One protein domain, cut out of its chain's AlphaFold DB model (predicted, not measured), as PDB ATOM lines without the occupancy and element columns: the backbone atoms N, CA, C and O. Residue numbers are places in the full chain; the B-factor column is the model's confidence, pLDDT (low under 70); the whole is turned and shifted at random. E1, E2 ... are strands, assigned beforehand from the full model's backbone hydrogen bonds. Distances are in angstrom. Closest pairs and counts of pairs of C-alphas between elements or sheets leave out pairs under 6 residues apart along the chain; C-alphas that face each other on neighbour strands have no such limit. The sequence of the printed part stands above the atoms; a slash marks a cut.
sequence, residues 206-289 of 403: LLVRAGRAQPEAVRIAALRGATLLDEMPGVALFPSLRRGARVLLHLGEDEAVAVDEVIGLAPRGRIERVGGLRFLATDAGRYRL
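AT A GLANCE: This is residues 206 to 289 of the 403 residues of the protein "CheW domain protein" of Starkeya novella (strain ATCC 8093 / DSM 506 / JCM 20403 / CCM 1077 / IAM 12100 / NBRC 12443 / NCIMB 10456) (UniProt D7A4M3). A strongly twisted sheet, with the E1 and E2 hairpin in its middle, E6 beside E1 and the E7 E8 E9 meander beside E2, is joined to a small second sheet, E3 E4 E5, by E5 running on into E6 at a sharp turn. The long loop of residues 229 to 246 lies at the small sheet's end of the domain. The printed part has 84 residues, no named helix and nine strands, E1 to E9, all strand in class. The large sheet, E6 E1 E2 E9 E8 E7, is mixed; the small one is antiparallel. The whole is compact, with a radius of gyration of the C-alphas of 13.7 A and spans of 40 by 31 by 21 A.

IN THESE COORDINATES: E1, residues 206 to 209, begins at C-alpha (154.059, 146.597, 130.108). E2 is residues 216 to 219, E3 225 to 228, E4 247 to 250, E5 256 to 259 and E6 261 to 265, 12.2 A long. E7, 269 to 274, is 15.2 A long and E8, 277 to 282, 15.8 A. E9, 285 to 289, is 12.6 A long and ends at (161.071, 142.323, 135.633).

HOW THE PARTS SIT: E1 and E2 are antiparallel, with N 206 and O 218 2.8 A apart. E6, an edge strand, is antiparallel to E1, with N 263 and O 207 at 2.8 A. E2 and E9 are parallel at 63 degrees, with N 217 and O 288 at 2.8 A. In the meander, each strand the antiparallel neighbour of the one before, N 287 and O 280 are 2.9 A apart, and N 272 and O 279 2.8 A. E3 E4 E5 form another meander, with N 248 and O 227 at 2.8 A and N 257 and O 249 at 2.8 A. E5 runs on into E6 at 95 degrees.

THE WHOLE: The C-alphas farthest apart, of Gly 234 and Asp 283, are 41.3 A apart. The printed part has no cut, and E3 to E4 is a long link. Residues 230 to 245 and 252 to 254 have pLDDT under 70.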
ATOM      1  N   LEU A 206     155.421 146.780 129.613       89.56
ATOM      2  CA  LEU A 206     154.059 146.597 130.108       89.56
ATOM      3  C   LEU A 206     154.098 146.362 131.613       89.56
ATOM      4  O   LEU A 206     154.893 145.550 132.088       89.56
ATOM      5  N   LEU A 207     153.216 147.037 132.348       91.19
ATOM      6  CA  LEU A 207     152.888 146.675 133.721       91.19
ATOM      7  C   LEU A 207     151.809 145.599 133.709       91.19
ATOM      8  O   LEU A 207     150.763 145.757 133.077       91.19
ATOM      9  N   VAL A 208     152.064 144.512 134.423       90.81
ATOM     10  CA  VAL A 208     151.226 143.314 134.435       90.81
ATOM     11  C   VAL A 208     151.022 142.788 135.851       90.81
ATOM     12  O   VAL A 208     151.821 143.052 136.750       90.81
ATOM     13  N   ARG A 209     149.965 142.002 136.049       89.75
ATOM     14  CA  ARG A 209     149.779 141.150 137.231       89.75
ATOM     15  C   ARG A 209     149.851 139.691 136.814       89.75
ATOM     16  O   ARG A 209     149.037 139.255 136.006       89.75
ATOM     17  N   ALA A 210     150.796 138.941 137.370       85.81
ATOM     18  CA  ALA A 210     150.973 137.517 137.091       85.81
ATOM     19  C   ALA A 210     150.873 136.711 138.398       85.81
ATOM     20  O   ALA A 210     151.872 136.418 139.054       85.81
ATOM     21  N   GLY A 211     149.650 136.426 138.853       80.38
ATOM     22  CA  GLY A 211     149.395 135.681 140.091       80.38
ATOM     23  C   GLY A 211     149.779 136.412 141.386       80.38
ATOM     24  O   GLY A 211     149.726 135.820 142.465       80.38
ATOM     25  N   ARG A 212     150.178 137.691 141.310       79.62
ATOM     26  CA  ARG A 212     150.599 138.522 142.449       79.62
ATOM     27  C   ARG A 212     149.811 139.828 142.521       79.62
ATOM     28  O   ARG A 212     149.445 140.427 141.515       79.62
ATOM     29  N   ALA A 213     149.623 140.318 143.748       82.19
ATOM     30  CA  ALA A 213     148.972 141.603 144.013       82.19
ATOM     31  C   ALA A 213     149.864 142.824 143.714       82.19
ATOM     32  O   ALA A 213     149.372 143.952 143.712       82.19
ATOM     33  N   GLN A 214     151.162 142.638 143.472       88.25
ATOM     34  CA  GLN A 214     152.064 143.722 143.079       88.25
ATOM     35  C   GLN A 214     152.228 143.735 141.556       88.25
ATOM     36  O   GLN A 214     152.348 142.659 140.973       88.25
ATOM     37  N   PRO A 215     152.226 144.918 140.917       91.38
ATOM     38  CA  PRO A 215     152.513 145.028 139.497       91.38
ATOM     39  C   PRO A 215     153.965 144.641 139.207       91.38
ATOM     40  O   PRO A 215     154.895 145.049 139.906       91.38
ATOM     41  N   GLU A 216     154.144 143.881 138.142       92.75
ATOM     42  CA  GLU A 216     155.431 143.466 137.596       92.75
ATOM     43  C   GLU A 216     155.587 144.066 136.195       92.75
ATOM     44  O   GLU A 216     154.615 144.518 135.593       92.75
ATOM     45  N   ALA A 217     156.814 144.140 135.692       91.56
ATOM     46  CA  ALA A 217     157.128 144.737 134.403       91.56
ATOM     47  C   ALA A 217     157.616 143.674 133.413       91.56
ATOM     48  O   ALA A 217     158.364 142.761 133.769       91.56
ATOM     49  N   VAL A 218     157.216 143.823 132.155       89.00
ATOM     50  CA  VAL A 218     157.689 143.007 131.034       89.00
ATOM     51  C   VAL A 218     158.181 143.939 129.946       89.00
ATOM     52  O   VAL A 218     157.425 144.788 129.472       89.00
ATOM     53  N   ARG A 219     159.434 143.797 129.526       86.12
ATOM     54  CA  ARG A 219     159.958 144.556 128.389       86.12
ATOM     55  C   ARG A 219     159.278 144.104 127.103       86.12
ATOM     56  O   ARG A 219     159.346 142.935 126.733       86.12
ATOM     57  N   ILE A 220     158.680 145.046 126.377       84.12
ATOM     58  CA  ILE A 220     157.893 144.726 125.181       84.12
ATOM     59  C   ILE A 220     158.772 144.153 124.069       84.12
ATOM     60  O   ILE A 220     158.383 143.189 123.423       84.12
ATOM     61  N   ALA A 221     159.993 144.667 123.906       76.94
ATOM     62  CA  ALA A 221     160.953 144.163 122.919       76.94
ATOM     63  C   ALA A 221     161.411 142.706 123.166       76.94
ATOM     64  O   ALA A 221     162.034 142.095 122.297       76.94
ATOM     65  N   ALA A 222     161.140 142.143 124.351       77.38
ATOM     66  CA  ALA A 222     161.401 140.735 124.650       77.38
ATOM     67  C   ALA A 222     160.222 139.817 124.272       77.38
ATOM     68  O   ALA A 222     160.374 138.600 124.285       77.38
ATOM     69  N   LEU A 223     159.054 140.372 123.930       79.81
ATOM     70  CA  LEU A 223     157.864 139.593 123.601       79.81
ATOM     71  C   LEU A 223     157.911 139.101 122.152       79.81
ATOM     72  O   LEU A 223     158.079 139.881 121.216       79.81
ATOM     73  N   ARG A 224     157.702 137.795 121.951       76.56
ATOM     74  CA  ARG A 224     157.511 137.188 120.620       76.56
ATOM     75  C   ARG A 224     156.067 137.267 120.145       76.56
ATOM     76  O   ARG A 224     155.825 137.288 118.935       76.56
ATOM     77  N   GLY A 225     155.133 137.319 121.086       81.25
ATOM     78  CA  GLY A 225     153.730 137.551 120.805       81.25
ATOM     79  C   GLY A 225     152.856 137.563 122.051       81.25
ATOM     80  O   GLY A 225     153.335 137.391 123.174       81.25
ATOM     81  N   ALA A 226     151.561 137.763 121.836       84.69
ATOM     82  CA  ALA A 226     150.550 137.769 122.885       84.69
ATOM     83  C   ALA A 226     149.286 137.041 122.416       84.69
ATOM     84  O   ALA A 226     148.813 137.272 121.302       84.69
ATOM     85  N   THR A 227     148.723 136.194 123.276       83.88
ATOM     86  CA  THR A 227     147.452 135.503 123.025       83.88
ATOM     87  C   THR A 227     146.426 135.957 124.054       83.88
ATOM     88  O   THR A 227     146.661 135.831 125.255       83.88
ATOM     89  N   LEU A 228     145.291 136.492 123.596       79.94
ATOM     90  CA  LEU A 228     144.173 136.827 124.480       79.94
ATOM     91  C   LEU A 228     143.506 135.526 124.929       79.94
ATOM     92  O   LEU A 228     142.992 134.769 124.109       79.94
ATOM     93  N   LEU A 229     143.534 135.254 126.230       73.38
ATOM     94  CA  LEU A 229     142.968 134.026 126.791       73.38
ATOM     95  C   LEU A 229     141.438 134.025 126.722       73.38
ATOM     96  O   LEU A 229     140.838 132.961 126.600       73.38
ATOM     97  N   ASP A 230     140.820 135.207 126.713       65.69
ATOM     98  CA  ASP A 230     139.372 135.378 126.544       65.69
ATOM     99  C   ASP A 230     138.885 134.990 125.127       65.69
ATOM    100  O   ASP A 230     137.690 134.799 124.914       65.69
ATOM    101  N   GLU A 231     139.803 134.837 124.165       60.44
ATOM    102  CA  GLU A 231     139.525 134.467 122.769       60.44
ATOM    103  C   GLU A 231     139.899 133.001 122.451       60.44
ATOM    104  O   GLU A 231     139.708 132.540 121.324       60.44
ATOM    105  N   MET A 232     140.419 132.236 123.425       54.38
ATOM    106  CA  MET A 232     140.845 130.848 123.210       54.38
ATOM    107  C   MET A 232     139.688 129.838 123.352       54.38
ATOM    108  O   MET A 232     139.066 129.756 124.415       54.38
ATOM    109  N   PRO A 233     139.429 128.980 122.344       48.72
ATOM    110  CA  PRO A 233     138.431 127.922 122.465       48.72
ATOM    111  C   PRO A 233     138.871 126.861 123.490       48.72
ATOM    112  O   PRO A 233     139.949 126.283 123.377       48.72
ATOM    113  N   GLY A 234     138.016 126.578 124.481       50.09
ATOM    114  CA  GLY A 234     138.207 125.490 125.453       50.09
ATOM    115  C   GLY A 234     138.829 125.876 126.802       50.09
ATOM    116  O   GLY A 234     138.980 125.007 127.658       50.09
ATOM    117  N   VAL A 235     139.148 127.153 127.039       50.84
ATOM    118  CA  VAL A 235     139.590 127.628 128.361       50.84
ATOM    119  C   VAL A 235     138.360 127.951 129.217       50.84
ATOM    120  O   VAL A 235     137.544 128.796 128.858       50.84
ATOM    121  N   ALA A 236     138.202 127.260 130.350       41.44
ATOM    122  CA  ALA A 236     137.119 127.527 131.291       41.44
ATOM    123  C   ALA A 236     137.265 128.944 131.874       41.44
ATOM    124  O   ALA A 236     138.217 129.246 132.596       41.44
ATOM    125  N   LEU A 237     136.311 129.813 131.537       46.97
ATOM    126  CA  LEU A 237     136.232 131.184 132.025       46.97
ATOM    127  C   LEU A 237     135.954 131.170 133.534       46.97
ATOM    128  O   LEU A 237     134.863 130.803 133.971       46.97
ATOM    129  N   PHE A 238     136.927 131.591 134.341       41.69
ATOM    130  CA  PHE A 238     136.655 131.983 135.721       41.69
ATOM    131  C   PHE A 238     136.102 133.415 135.717       41.69
ATOM    132  O   PHE A 238     136.660 134.273 135.033       41.69
ATOM    133  N   PRO A 239     135.015 133.704 136.450       34.72
ATOM    134  CA  PRO A 239     134.372 135.009 136.407       34.72
ATOM    135  C   PRO A 239     135.226 136.046 137.149       34.72
ATOM    136  O   PRO A 239     135.121 136.185 138.365       34.72
ATOM    137  N   SER A 240     136.060 136.802 136.434       40.22
ATOM    138  CA  SER A 240     136.678 138.024 136.961       40.22
ATOM    139  C   SER A 240     135.931 139.259 136.451       40.22
ATOM    140  O   SER A 240     135.923 139.581 135.263       40.22
ATOM    141  N   LEU A 241     135.278 139.952 137.384       35.47
ATOM    142  CA  LEU A 241     134.589 141.228 137.198       35.47
ATOM    143  C   LEU A 241     135.586 142.340 136.792       35.47
ATOM    144  O   LEU A 241     136.260 142.902 137.643       35.47
ATOM    145  N   ARG A 242     135.633 142.664 135.491       41.84
ATOM    146  CA  ARG A 242     136.082 143.931 134.856       41.84
ATOM    147  C   ARG A 242     137.360 144.632 135.386       41.84
ATOM    148  O   ARG A 242     137.260 145.546 136.196       41.84
ATOM    149  N   ARG A 243     138.505 144.376 134.744       43.72
ATOM    150  CA  ARG A 243     139.315 145.255 133.851       43.72
ATOM    151  C   ARG A 243     140.659 144.552 133.614       43.72
ATOM    152  O   ARG A 243     141.178 143.929 134.525       43.72
ATOM    153  N   GLY A 244     141.168 144.664 132.388       56.88
ATOM    154  CA  GLY A 244     142.376 143.996 131.899       56.88
ATOM    155  C   GLY A 244     142.074 142.654 131.242       56.88
ATOM    156  O   GLY A 244     141.343 141.828 131.784       56.88
ATOM    157  N   ALA A 245     142.591 142.474 130.029       64.75
ATOM    158  CA  ALA A 245     142.492 141.201 129.332       64.75
ATOM    159  C   ALA A 245     143.424 140.192 130.003       64.75
ATOM    160  O   ALA A 245     144.554 140.544 130.365       64.75
ATOM    161  N   ARG A 246     142.973 138.942 130.134       78.12
ATOM    162  CA  ARG A 246     143.877 137.850 130.502       78.12
ATOM    163  C   ARG A 246     144.702 137.512 129.271       78.12
ATOM    164  O   ARG A 246     144.154 137.230 128.203       78.12
ATOM    165  N   VAL A 247     146.021 137.574 129.401       83.69
ATOM    166  CA  VAL A 247     146.937 137.433 128.267       83.69
ATOM    167  C   VAL A 247     147.961 136.360 128.577       83.69
ATOM    168  O   VAL A 247     148.538 136.332 129.658       83.69
ATOM    169  N   LEU A 248     148.228 135.500 127.606       86.62
ATOM    170  CA  LEU A 248     149.436 134.693 127.593       86.62
ATOM    171  C   LEU A 248     150.517 135.467 126.831       86.62
ATOM    172  O   LEU A 248     150.399 135.675 125.621       86.62
ATOM    173  N   LEU A 249     151.532 135.942 127.551       86.25
ATOM    174  CA  LEU A 249     152.673 136.658 126.985       86.25
ATOM    175  C   LEU A 249     153.788 135.670 126.652       86.25
ATOM    176  O   LEU A 249     154.266 134.969 127.539       86.25
ATOM    177  N   HIS A 250     154.227 135.641 125.396       85.31
ATOM    178  CA  HIS A 250     155.293 134.747 124.934       85.31
ATOM    179  C   HIS A 250     156.639 135.473 124.999       85.31
ATOM    180  O   HIS A 250     156.863 136.419 124.243       85.31
ATOM    181  N   LEU A 251     157.525 135.047 125.903       77.06
ATOM    182  CA  LEU A 251     158.859 135.625 126.138       77.06
ATOM    183  C   LEU A 251     159.969 134.905 125.340       77.06
ATOM    184  O   LEU A 251     161.053 135.452 125.158       77.06
ATOM    185  N   GLY A 252     159.697 133.697 124.830       68.19
ATOM    186  CA  GLY A 252     160.636 132.852 124.078       68.19
ATOM    187  C   GLY A 252     159.916 131.805 123.217       68.19
ATOM    188  O   GLY A 252     158.710 131.915 123.019       68.19
ATOM    189  N   GLU A 253     160.638 130.815 122.670       63.38
ATOM    190  CA  GLU A 253     160.009 129.704 121.912       63.38
ATOM    191  C   GLU A 253     159.161 128.805 122.808       63.38
ATOM    192  O   GLU A 253     158.057 128.441 122.420       63.38
ATOM    193  N   ASP A 254     159.635 128.556 124.029       65.69
ATOM    194  CA  ASP A 254     158.978 127.671 124.997       65.69
ATOM    195  C   ASP A 254     158.639 128.378 126.322       65.69
ATOM    196  O   ASP A 254     158.214 127.743 127.287       65.69
ATOM    197  N   GLU A 255     158.836 129.698 126.398       78.19
ATOM    198  CA  GLU A 255     158.593 130.476 127.614       78.19
ATOM    199  C   GLU A 255     157.382 131.389 127.435       78.19
ATOM    200  O   GLU A 255     157.400 132.335 126.640       78.19
ATOM    201  N   ALA A 256     156.331 131.114 128.205       82.69
ATOM    202  CA  ALA A 256     155.120 131.913 128.239       82.69
ATOM    203  C   ALA A 256     154.702 132.209 129.681       82.69
ATOM    204  O   ALA A 256     154.771 131.348 130.561       82.69
ATOM    205  N   VAL A 257     154.239 133.433 129.918       85.12
ATOM    206  CA  VAL A 257     153.749 133.890 131.217       85.12
ATOM    207  C   VAL A 257     152.267 134.199 131.103       85.12
ATOM    208  O   VAL A 257     151.852 135.047 130.310       85.12
ATOM    209  N   ALA A 258     151.467 133.508 131.910       85.81
ATOM    210  CA  ALA A 258     150.062 133.833 132.077       85.81
ATOM    211  C   ALA A 258     149.937 135.100 132.929       85.81
ATOM    212  O   ALA A 258     150.380 135.149 134.078       85.81
ATOM    213  N   VAL A 259     149.336 136.124 132.340       87.06
ATOM    214  CA  VAL A 259     149.065 137.413 132.959       87.06
ATOM    215  C   VAL A 259     147.571 137.507 133.229       87.06
ATOM    216  O   VAL A 259     146.747 137.369 132.324       87.06
ATOM    217  N   ASP A 260     147.229 137.756 134.489       83.31
ATOM    218  CA  ASP A 260     145.852 137.969 134.925       83.31
ATOM    219  C   ASP A 260     145.324 139.332 134.477       83.31
ATOM    220  O   ASP A 260     144.138 139.465 134.195       83.31
ATOM    221  N   GLU A 261     146.200 140.336 134.406       84.38
ATOM    222  CA  GLU A 261     145.834 141.701 134.035       84.38
ATOM    223  C   GLU A 261     147.016 142.431 133.385       84.38
ATOM    224  O   GLU A 261     148.099 142.497 133.971       84.38
ATOM    225  N   VAL A 262     146.809 143.035 132.211       85.81
ATOM    226  CA  VAL A 262     147.712 144.073 131.684       85.81
ATOM    227  C   VAL A 262     147.204 145.433 132.162       85.81
ATOM    228  O   VAL A 262     146.134 145.876 131.751       85.81
ATOM    229  N   ILE A 263     147.969 146.079 133.043       87.38
ATOM    230  CA  ILE A 263     147.587 147.328 133.719       87.38
ATOM    231  C   ILE A 263     147.762 148.530 132.786       87.38
ATOM    232  O   ILE A 263     146.950 149.452 132.803       87.38
ATOM    233  N   GLY A 264     148.845 148.555 132.008       86.69
ATOM    234  CA  GLY A 264     149.224 149.730 131.226       86.69
ATOM    235  C   GLY A 264     150.668 149.695 130.745       86.69
ATOM    236  O   GLY A 264     151.403 148.738 130.999       86.69
ATOM    237  N   LEU A 265     151.090 150.777 130.093       86.81
ATOM    238  CA  LEU A 265     152.505 151.059 129.875       86.81
ATOM    239  C   LEU A 265     153.169 151.504 131.181       86.81
ATOM    240  O   LEU A 265     152.631 152.318 131.933       86.81
ATOM    241  N   ALA A 266     154.356 150.969 131.451       88.38
ATOM    242  CA  ALA A 266     155.166 151.408 132.573       88.38
ATOM    243  C   ALA A 266     155.755 152.798 132.296       88.38
ATOM    244  O   ALA A 266     156.165 153.073 131.161       88.38
ATOM    245  N   PRO A 267     155.891 153.654 133.325       85.75
ATOM    246  CA  PRO A 267     156.689 154.865 133.210       85.75
ATOM    247  C   PRO A 267     158.119 154.537 132.776       85.75
ATOM    248  O   PRO A 267     158.656 153.471 133.096       85.75
ATOM    249  N   ARG A 268     158.760 155.477 132.076       82.94
ATOM    250  CA  ARG A 268     160.173 155.333 131.717       82.94
ATOM    251  C   ARG A 268     161.021 155.216 132.982       82.94
ATOM    252  O   ARG A 268     160.741 155.834 134.008       82.94
ATOM    253  N   GLY A 269     162.054 154.394 132.898       83.38
ATOM    254  CA  GLY A 269     162.914 154.093 134.027       83.38
ATOM    255  C   GLY A 269     164.187 153.393 133.592       83.38
ATOM    256  O   GLY A 269     164.398 153.131 132.408       83.38
ATOM    257  N   ARG A 270     165.027 153.081 134.574       84.25
ATOM    258  CA  ARG A 270     166.281 152.347 134.376       84.25
ATOM    259  C   ARG A 270     166.169 150.940 134.938       84.25
ATOM    260  O   ARG A 270     165.428 150.695 135.891       84.25
ATOM    261  N   ILE A 271     166.947 150.021 134.383       84.38
ATOM    262  CA  ILE A 271     167.014 148.656 134.897       84.38
ATOM    263  C   ILE A 271     168.034 148.591 136.040       84.38
ATOM    264  O   ILE A 271     169.217 148.848 135.842       84.38
ATOM    265  N   GLU A 272     167.578 148.210 137.231       86.56
ATOM    266  CA  GLU A 272     168.408 147.978 138.418       86.56
ATOM    267  C   GLU A 272     168.513 146.478 138.721       86.56
ATOM    268  O   GLU A 272     167.577 145.709 138.494       86.56
ATOM    269  N   ARG A 273     169.659 146.050 139.263       86.06
ATOM    270  CA  ARG A 273     169.869 144.683 139.757       86.06
ATOM    271  C   ARG A 273     169.958 144.710 141.279       86.06
ATOM    272  O   ARG A 273     170.835 145.371 141.828       86.06
ATOM    273  N   VAL A 274     169.070 143.984 141.953       83.56
ATOM    274  CA  VAL A 274     169.024 143.895 143.420       83.56
ATOM    275  C   VAL A 274     168.851 142.433 143.817       83.56
ATOM    276  O   VAL A 274     167.862 141.802 143.454       83.56
ATOM    277  N   GLY A 275     169.825 141.876 144.544       80.38
ATOM    278  CA  GLY A 275     169.757 140.492 145.033       80.38
ATOM    279  C   GLY A 275     169.611 139.436 143.927       80.38
ATOM    280  O   GLY A 275     168.881 138.469 144.106       80.38
ATOM    281  N   GLY A 276     170.235 139.648 142.762       80.06
ATOM    282  CA  GLY A 276     170.128 138.752 141.599       80.06
ATOM    283  C   GLY A 276     168.838 138.904 140.782       80.06
ATOM    284  O   GLY A 276     168.742 138.351 139.690       80.06
ATOM    285  N   LEU A 277     167.872 139.693 141.261       84.00
ATOM    286  CA  LEU A 277     166.655 140.042 140.533       84.00
ATOM    287  C   LEU A 277     166.830 141.362 139.781       84.00
ATOM    288  O   LEU A 277     167.612 142.231 140.183       84.00
ATOM    289  N   ARG A 278     166.079 141.520 138.690       86.31
ATOM    290  CA  ARG A 278     166.046 142.745 137.889       86.31
ATOM    291  C   ARG A 278     164.765 143.521 138.166       86.31
ATOM    292  O   ARG A 278     163.690 142.935 138.294       86.31
ATOM    293  N   PHE A 279     164.890 144.839 138.226       89.31
ATOM    294  CA  PHE A 279     163.784 145.754 138.468       89.31
ATOM    295  C   PHE A 279     163.815 146.895 137.459       89.31
ATOM    296  O   PHE A 279     164.879 147.436 137.173       89.31
ATOM    297  N   LEU A 280     162.649 147.292 136.967       89.88
ATOM    298  CA  LEU A 280     162.448 148.589 136.341       89.88
ATOM    299  C   LEU A 280     162.244 149.616 137.459       89.88
ATOM    300  O   LEU A 280     161.212 149.609 138.132       89.88
ATOM    301  N   ALA A 281     163.243 150.464 137.684       89.06
ATOM    302  CA  ALA A 281     163.173 151.577 138.619       89.06
ATOM    303  C   ALA A 281     162.704 152.834 137.880       89.06
ATOM    304  O   ALA A 281     163.404 153.344 137.002       89.06
ATOM    305  N   THR A 282     161.523 153.315 138.245       88.50
ATOM    306  CA  THR A 282     160.893 154.526 137.714       88.50
ATOM    307  C   THR A 282     160.656 155.527 138.844       88.50
ATOM    308  O   THR A 282     160.785 155.194 140.025       88.50
ATOM    309  N   ASP A 283     160.229 156.738 138.491       84.31
ATOM    310  CA  ASP A 283     159.824 157.755 139.471       84.31
ATOM    311  C   ASP A 283     158.587 157.336 140.289       84.31
ATOM    312  O   ASP A 283     158.364 157.832 141.390       84.31
ATOM    313  N   ALA A 284     157.788 156.396 139.768       84.31
ATOM    314  CA  ALA A 284     156.595 155.869 140.428       84.31
ATOM    315  C   ALA A 284     156.883 154.655 141.331       84.31
ATOM    316  O   ALA A 284     156.034 154.281 142.143       84.31
ATOM    317  N   GLY A 285     158.055 154.025 141.204       87.38
ATOM    318  CA  GLY A 285     158.441 152.885 142.032       87.38
ATOM    319  C   GLY A 285     159.365 151.890 141.337       87.38
ATOM    320  O   GLY A 285     159.942 152.147 140.284       87.38
ATOM    321  N   ARG A 286     159.520 150.718 141.960       91.19
ATOM    322  CA  ARG A 286     160.313 149.604 141.429       91.19
ATOM    323  C   ARG A 286     159.397 148.445 141.070       91.19
ATOM    324  O   ARG A 286     158.728 147.901 141.944       91.19
ATOM    325  N   TYR A 287     159.427 148.040 139.808       92.25
ATOM    326  CA  TYR A 287     158.656 146.911 139.295       92.25
ATOM    327  C   TYR A 287     159.603 145.763 138.986       92.25
ATOM    328  O   TYR A 287     160.602 145.954 138.294       92.25
ATOM    329  N   ARG A 288     159.324 144.569 139.505       91.44
ATOM    330  CA  ARG A 288     160.130 143.387 139.188       91.44
ATOM    331  C   ARG A 288     159.985 143.055 137.703       91.44
ATOM    332  O   ARG A 288     158.864 143.014 137.213       91.44
ATOM    333  N   LEU A 289     161.095 142.799 137.015       88.75
ATOM    334  CA  LEU A 289     161.071 142.323 135.633       88.75
ATOM    335  C   LEU A 289     160.802 140.814 135.591       88.75
ATOM    336  O   LEU A 289     161.393 140.060 136.370       88.75
TER     337      LEU A 289